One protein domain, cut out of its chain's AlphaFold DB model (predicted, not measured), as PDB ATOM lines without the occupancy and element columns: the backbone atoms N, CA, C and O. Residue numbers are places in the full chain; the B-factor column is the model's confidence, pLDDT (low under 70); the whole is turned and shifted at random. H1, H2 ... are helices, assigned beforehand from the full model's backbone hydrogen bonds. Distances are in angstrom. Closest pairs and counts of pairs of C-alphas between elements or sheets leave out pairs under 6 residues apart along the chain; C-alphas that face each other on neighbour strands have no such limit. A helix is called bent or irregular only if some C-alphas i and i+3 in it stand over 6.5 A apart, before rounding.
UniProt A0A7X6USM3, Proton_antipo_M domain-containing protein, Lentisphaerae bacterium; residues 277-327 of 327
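AT A GLANCE: This is residues 277 to 327 of the 327 residues of the protein "Proton_antipo_M domain-containing protein" of Lentisphaerae bacterium (UniProt A0A7X6USM3). Two long helices, H1 and H2, make a wide, open V, joined by a tight link at the corner, with nothing packed between the arms. Most of each arm stands free, H1 over residues 277 to 298 and H2 over residues 304 to 306 and 311 to 325. The printed part has 51 residues, with two named helices in the order H1, H2, and no named strand; the class is all helix. The whole is extended, with a radius of gyration of the C-alphas of 17.5 A, and flat, spanning 47 by 36 by 10 A.

HOW THE PARTS SIT: H1, residues 277 to 300, has a kink of 30 degrees near residue 294. It is irregular, but only just: C-alphas 295 and 298 are 6.53 A apart. A tight link of 3 residues leads to H2, residues 304 to 325. H1 and H2 are near each other, with 5 pairs of C-alphas within 10 A, and their closest C-alphas are 8.3 A apart. In H2 every O i to N i+4 pair is within hydrogen-bond range; in H1 15 of 20 are.

IN THESE COORDINATES: H1 begins at C-alpha 277, at (-54.943, -26.460, 162.299), and measures 32.8 A to C-alpha 300, at (-81.809, -8.738, 156.038). H2 measures 31.0 A from C-alpha 304 to C-alpha 325, at (-89.364, -18.501, 183.609).

THE WHOLE: The two C-alphas farthest apart, those of Ser 279 and Gly 327, are 48.2 A apart. The printed part has no cut, and residue 327 is the chain's last. The mean pLDDT of the printed part is 84.4; the model's confidence is low, under 70, at residue 301 and residues 325 to 327.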
ATOM      1  N   PHE A 277     -53.765 -26.952 161.598       81.00
ATOM      2  CA  PHE A 277     -54.943 -26.460 162.299       81.00
ATOM      3  C   PHE A 277     -55.534 -25.291 161.528       81.00
ATOM      4  O   PHE A 277     -56.737 -25.272 161.278       81.00
ATOM      5  N   ARG A 278     -54.694 -24.367 161.054       81.00
ATOM      6  CA  ARG A 278     -55.148 -23.251 160.218       81.00
ATOM      7  C   ARG A 278     -55.747 -23.704 158.891       81.00
ATOM      8  O   ARG A 278     -56.834 -23.255 158.533       81.00
ATOM      9  N   SER A 279     -55.046 -24.570 158.167       80.19
ATOM     10  CA  SER A 279     -55.429 -24.967 156.806       80.19
ATOM     11  C   SER A 279     -56.621 -25.920 156.744       80.19
ATOM     12  O   SER A 279     -57.378 -25.853 155.782       80.19
ATOM     13  N   ARG A 280     -56.806 -26.791 157.744       79.69
ATOM     14  CA  ARG A 280     -57.935 -27.733 157.791       79.69
ATOM     15  C   ARG A 280     -58.981 -27.288 158.792       79.69
ATOM     16  O   ARG A 280     -60.016 -26.782 158.391       79.69
ATOM     17  N   LEU A 281     -58.686 -27.395 160.089       84.75
ATOM     18  CA  LEU A 281     -59.683 -27.192 161.145       84.75
ATOM     19  C   LEU A 281     -60.332 -25.804 161.074       84.75
ATOM     20  O   LEU A 281     -61.553 -25.697 160.998       84.75
ATOM     21  N   PHE A 282     -59.525 -24.742 161.072       87.88
ATOM     22  CA  PHE A 282     -60.044 -23.379 161.048       87.88
ATOM     23  C   PHE A 282     -60.654 -23.033 159.696       87.88
ATOM     24  O   PHE A 282     -61.740 -22.467 159.667       87.88
ATOM     25  N   HIS A 283     -60.011 -23.377 158.577       87.56
ATOM     26  CA  HIS A 283     -60.578 -23.092 157.257       87.56
ATOM     27  C   HIS A 283     -61.929 -23.792 157.046       87.56
ATOM     28  O   HIS A 283     -62.875 -23.163 156.573       87.56
ATOM     29  N   ASP A 284     -62.050 -25.054 157.465       89.50
ATOM     30  CA  ASP A 284     -63.300 -25.809 157.408       89.50
ATOM     31  C   ASP A 284     -64.364 -25.198 158.321       89.50
ATOM     32  O   ASP A 284     -65.492 -24.973 157.877       89.50
ATOM     33  N   LEU A 285     -64.004 -24.839 159.555       90.62
ATOM     34  CA  LEU A 285     -64.912 -24.169 160.487       90.62
ATOM     35  C   LEU A 285     -65.378 -22.806 159.952       90.62
ATOM     36  O   LEU A 285     -66.569 -22.494 159.997       90.62
ATOM     37  N   TYR A 286     -64.471 -22.003 159.395       90.88
ATOM     38  CA  TYR A 286     -64.807 -20.721 158.775       90.88
ATOM     39  C   TYR A 286     -65.691 -20.903 157.546       90.88
ATOM     40  O   TYR A 286     -66.625 -20.134 157.338       90.88
ATOM     41  N   ARG A 287     -65.446 -21.939 156.744       91.75
ATOM     42  CA  ARG A 287     -66.277 -22.264 155.584       91.75
ATOM     43  C   ARG A 287     -67.694 -22.654 156.003       91.75
ATOM     44  O   ARG A 287     -68.646 -22.151 155.412       91.75
ATOM     45  N   VAL A 288     -67.840 -23.489 157.034       91.81
ATOM     46  CA  VAL A 288     -69.149 -23.908 157.564       91.81
ATOM     47  C   VAL A 288     -69.894 -22.735 158.196       91.81
ATOM     48  O   VAL A 288     -71.058 -22.503 157.876       91.81
ATOM     49  N   THR A 289     -69.230 -21.955 159.048       90.81
ATOM     50  CA  THR A 289     -69.848 -20.779 159.683       90.81
ATOM     51  C   THR A 289     -70.239 -19.730 158.647       90.81
ATOM     52  O   THR A 289     -71.360 -19.227 158.689       90.81
ATOM     53  N   ARG A 290     -69.390 -19.463 157.646       92.12
ATOM     54  CA  ARG A 290     -69.734 -18.587 156.517       92.12
ATOM     55  C   ARG A 290     -70.929 -19.125 155.735       92.12
ATOM     56  O   ARG A 290     -71.824 -18.348 155.427       92.12
ATOM     57  N   TRP A 291     -70.980 -20.427 155.454       92.12
ATOM     58  CA  TRP A 291     -72.117 -21.047 154.769       92.12
ATOM     59  C   TRP A 291     -73.429 -20.868 155.555       92.12
ATOM     60  O   TRP A 291     -74.418 -20.398 154.989       92.12
ATOM     61  N   LEU A 292     -73.428 -21.122 156.868       90.38
ATOM     62  CA  LEU A 292     -74.590 -20.888 157.741       90.38
ATOM     63  C   LEU A 292     -75.015 -19.411 157.755       90.38
ATOM     64  O   LEU A 292     -76.189 -19.096 157.563       90.38
ATOM     65  N   LEU A 293     -74.063 -18.488 157.909       88.94
ATOM     66  CA  LEU A 293     -74.334 -17.046 157.925       88.94
ATOM     67  C   LEU A 293     -74.835 -16.523 156.568       88.94
ATOM     68  O   LEU A 293     -75.661 -15.612 156.520       88.94
ATOM     69  N   THR A 294     -74.403 -17.115 155.451       87.00
ATOM     70  CA  THR A 294     -74.965 -16.786 154.130       87.00
ATOM     71  C   THR A 294     -76.399 -17.276 153.955       87.00
ATOM     72  O   THR A 294     -77.154 -16.653 153.219       87.00
ATOM     73  N   LYS A 295     -76.830 -18.336 154.653       85.00
ATOM     74  CA  LYS A 295     -78.247 -18.739 154.666       85.00
ATOM     75  C   LYS A 295     -79.105 -17.771 155.484       85.00
ATOM     76  O   LYS A 295     -80.226 -17.470 155.087       85.00
ATOM     77  N   LEU A 296     -78.550 -17.223 156.565       82.81
ATOM     78  CA  LEU A 296     -79.201 -16.218 157.413       82.81
ATOM     79  C   LEU A 296     -79.291 -14.825 156.771       82.81
ATOM     80  O   LEU A 296     -80.017 -13.979 157.288       82.81
ATOM     81  N   HIS A 297     -78.642 -14.586 155.623       76.06
ATOM     82  CA  HIS A 297     -78.810 -13.334 154.871       76.06
ATOM     83  C   HIS A 297     -80.267 -13.064 154.480       76.06
ATOM     84  O   HIS A 297     -80.626 -11.907 154.268       76.06
ATOM     85  N   TRP A 298     -81.134 -14.089 154.439       73.62
ATOM     86  CA  TRP A 298     -82.558 -13.850 154.209       73.62
ATOM     87  C   TRP A 298     -83.184 -12.959 155.297       73.62
ATOM     88  O   TRP A 298     -84.165 -12.270 155.040       73.62
ATOM     89  N   LEU A 299     -82.633 -12.892 156.505       74.38
ATOM     90  CA  LEU A 299     -83.199 -12.040 157.554       74.38
ATOM     91  C   LEU A 299     -83.007 -10.535 157.279       74.38
ATOM     92  O   LEU A 299     -83.659  -9.725 157.928       74.38
ATOM     93  N   GLN A 300     -82.171 -10.138 156.310       72.62
ATOM     94  CA  GLN A 300     -81.809  -8.738 156.038       72.62
ATOM     95  C   GLN A 300     -82.317  -8.219 154.675       72.62
ATOM     96  O   GLN A 300     -81.596  -7.546 153.946       72.62
ATOM     97  N   HIS A 301     -83.574  -8.494 154.304       69.88
ATOM     98  CA  HIS A 301     -84.137  -8.130 152.983       69.88
ATOM     99  C   HIS A 301     -84.445  -6.630 152.762       69.88
ATOM    100  O   HIS A 301     -85.101  -6.277 151.782       69.88
ATOM    101  N   GLY A 302     -84.033  -5.724 153.658       78.06
ATOM    102  CA  GLY A 302     -84.252  -4.274 153.502       78.06
ATOM    103  C   GLY A 302     -85.723  -3.823 153.556       78.06
ATOM    104  O   GLY A 302     -86.011  -2.637 153.417       78.06
ATOM    105  N   ARG A 303     -86.672  -4.741 153.783       82.88
ATOM    106  CA  ARG A 303     -88.104  -4.444 153.915       82.88
ATOM    107  C   ARG A 303     -88.463  -4.197 155.376       82.88
ATOM    108  O   ARG A 303     -88.505  -5.130 156.173       82.88
ATOM    109  N   MET A 304     -88.810  -2.952 155.697       82.00
ATOM    110  CA  MET A 304     -89.159  -2.515 157.059       82.00
ATOM    111  C   MET A 304     -90.271  -3.353 157.714       82.00
ATOM    112  O   MET A 304     -90.211  -3.634 158.905       82.00
ATOM    113  N   GLN A 305     -91.252  -3.814 156.932       86.69
ATOM    114  CA  GLN A 305     -92.380  -4.619 157.421       86.69
ATOM    115  C   GLN A 305     -91.939  -5.955 158.046       86.69
ATOM    116  O   GLN A 305     -92.502  -6.377 159.053       86.69
ATOM    117  N   LEU A 306     -90.907  -6.602 157.487       83.31
ATOM    118  CA  LEU A 306     -90.373  -7.855 158.029       83.31
ATOM    119  C   LEU A 306     -89.649  -7.622 159.357       83.31
ATOM    120  O   LEU A 306     -89.793  -8.423 160.274       83.31
ATOM    121  N   TYR A 307     -88.943  -6.497 159.497       86.25
ATOM    122  CA  TYR A 307     -88.291  -6.140 160.757       86.25
ATOM    123  C   TYR A 307     -89.302  -5.873 161.876       86.25
ATOM    124  O   TYR A 307     -89.103  -6.344 162.994       86.25
ATOM    125  N   VAL A 308     -90.417  -5.194 161.580       87.25
ATOM    126  CA  VAL A 308     -91.501  -4.988 162.558       87.25
ATOM    127  C   VAL A 308     -92.102  -6.327 162.997       87.25
ATOM    128  O   VAL A 308     -92.286  -6.550 164.193       87.25
ATOM    129  N   LEU A 309     -92.335  -7.253 162.061       89.50
ATOM    130  CA  LEU A 309     -92.814  -8.598 162.386       89.50
ATOM    131  C   LEU A 309     -91.825  -9.359 163.285       89.50
ATOM    132  O   LEU A 309     -92.244  -9.971 164.265       89.50
ATOM    133  N   TYR A 310     -90.519  -9.289 163.001       88.81
ATOM    134  CA  TYR A 310     -89.494  -9.912 163.846       88.81
ATOM    135  C   TYR A 310     -89.494  -9.345 165.268       88.81
ATOM    136  O   TYR A 310     -89.382 -10.114 166.221       88.81
ATOM    137  N   ILE A 311     -89.672  -8.030 165.427       89.38
ATOM    138  CA  ILE A 311     -89.761  -7.381 166.744       89.38
ATOM    139  C   ILE A 311     -90.982  -7.890 167.518       89.38
ATOM    140  O   ILE A 311     -90.842  -8.275 168.678       89.38
ATOM    141  N   VAL A 312     -92.156  -7.952 166.882       93.94
ATOM    142  CA  VAL A 312     -93.389  -8.442 167.524       93.94
ATOM    143  C   VAL A 312     -93.260  -9.912 167.931       93.94
ATOM    144  O   VAL A 312     -93.576 -10.257 169.067       93.94
ATOM    145  N   ILE A 313     -92.739 -10.774 167.048       93.31
ATOM    146  CA  ILE A 313     -92.500 -12.194 167.363       93.31
ATOM    147  C   ILE A 313     -91.521 -12.324 168.535       93.31
ATOM    148  O   ILE A 313     -91.778 -13.080 169.468       93.31
ATOM    149  N   THR A 314     -90.426 -11.560 168.522       92.06
ATOM    150  CA  THR A 314     -89.427 -11.588 169.601       92.06
ATOM    151  C   THR A 314     -90.031 -11.129 170.930       92.06
ATOM    152  O   THR A 314     -89.788 -11.762 171.954       92.06
ATOM    153  N   LEU A 315     -90.868 -10.086 170.922       92.50
ATOM    154  CA  LEU A 315     -91.593  -9.614 172.105       92.50
ATOM    155  C   LEU A 315     -92.538 -10.676 172.669       92.50
ATOM    156  O   LEU A 315     -92.539 -10.894 173.876       92.50
ATOM    157  N   ILE A 316     -93.302 -11.363 171.814       93.00
ATOM    158  CA  ILE A 316     -94.198 -12.449 172.238       93.00
ATOM    159  C   ILE A 316     -93.392 -13.600 172.850       93.00
ATOM    160  O   ILE A 316     -93.742 -14.085 173.923       93.00
ATOM    161  N   VAL A 317     -92.291 -14.008 172.211       94.06
ATOM    162  CA  VAL A 317     -91.409 -15.067 172.731       94.06
ATOM    163  C   VAL A 317     -90.823 -14.678 174.088       94.06
ATOM    164  O   VAL A 317     -90.845 -15.492 175.007       94.06
ATOM    165  N   LEU A 318     -90.350 -13.439 174.246       91.00
ATOM    166  CA  LEU A 318     -89.826 -12.943 175.521       91.00
ATOM    167  C   LEU A 318     -90.908 -12.848 176.605       91.00
ATOM    168  O   LEU A 318     -90.626 -13.150 177.760       91.00
ATOM    169  N   LEU A 319     -92.140 -12.478 176.252       89.88
ATOM    170  CA  LEU A 319     -93.281 -12.452 177.175       89.88
ATOM    171  C   LEU A 319     -93.667 -13.855 177.648       89.88
ATOM    172  O   LEU A 319     -93.865 -14.059 178.844       89.88
ATOM    173  N   ILE A 320     -93.728 -14.824 176.733       90.44
ATOM    174  CA  ILE A 320     -93.979 -16.231 177.070       90.44
ATOM    175  C   ILE A 320     -92.842 -16.762 177.946       90.44
ATOM    176  O   ILE A 320     -93.105 -17.381 178.973       90.44
ATOM    177  N   TRP A 321     -91.589 -16.466 177.587       90.38
ATOM    178  CA  TRP A 321     -90.419 -16.838 178.379       90.38
ATOM    179  C   TRP A 321     -90.466 -16.236 179.784       90.38
ATOM    180  O   TRP A 321     -90.218 -16.939 180.751       90.38
ATOM    181  N   HIS A 322     -90.804 -14.955 179.924       88.50
ATOM    182  CA  HIS A 322     -90.929 -14.302 181.227       88.50
ATOM    183  C   HIS A 322     -92.066 -14.907 182.059       88.50
ATOM    184  O   HIS A 322     -91.912 -15.127 183.256       88.50
ATOM    185  N   HIS A 323     -93.200 -15.209 181.428       82.56
ATOM    186  CA  HIS A 323     -94.342 -15.810 182.110       82.56
ATOM    187  C   HIS A 323     -94.063 -17.245 182.587       82.56
ATOM    188  O   HIS A 323     -94.572 -17.643 183.628       82.56
ATOM    189  N   TRP A 324     -93.232 -18.000 181.862       74.94
ATOM    190  CA  TRP A 324     -92.866 -19.382 182.202       74.94
ATOM    191  C   TRP A 324     -91.551 -19.520 182.988       74.94
ATOM    192  O   TRP A 324     -91.341 -20.536 183.640       74.94
ATOM    193  N   GLY A 325     -90.663 -18.529 182.925       63.41
ATOM    194  CA  GLY A 325     -89.364 -18.501 183.609       63.41
ATOM    195  C   GLY A 325     -89.350 -17.689 184.907       63.41
ATOM    196  O   GLY A 325     -88.314 -17.624 185.559       63.41
ATOM    197  N   GLY A 326     -90.470 -17.058 185.270       56.50
ATOM    198  CA  GLY A 326     -90.676 -16.349 186.537       56.50
ATOM    199  C   GLY A 326     -91.249 -17.240 187.645       56.50
ATOM    200  O   GLY A 326     -92.208 -16.832 188.300       56.50
ATOM    201  N   GLY A 327     -90.697 -18.446 187.810       49.62
ATOM    202  CA  GLY A 327     -90.947 -19.362 188.929       49.62
ATOM    203  C   GLY A 327     -89.668 -19.635 189.703       49.62
ATOM    204  O   GLY A 327     -88.621 -19.803 189.036       49.62
TER     205      GLY A 327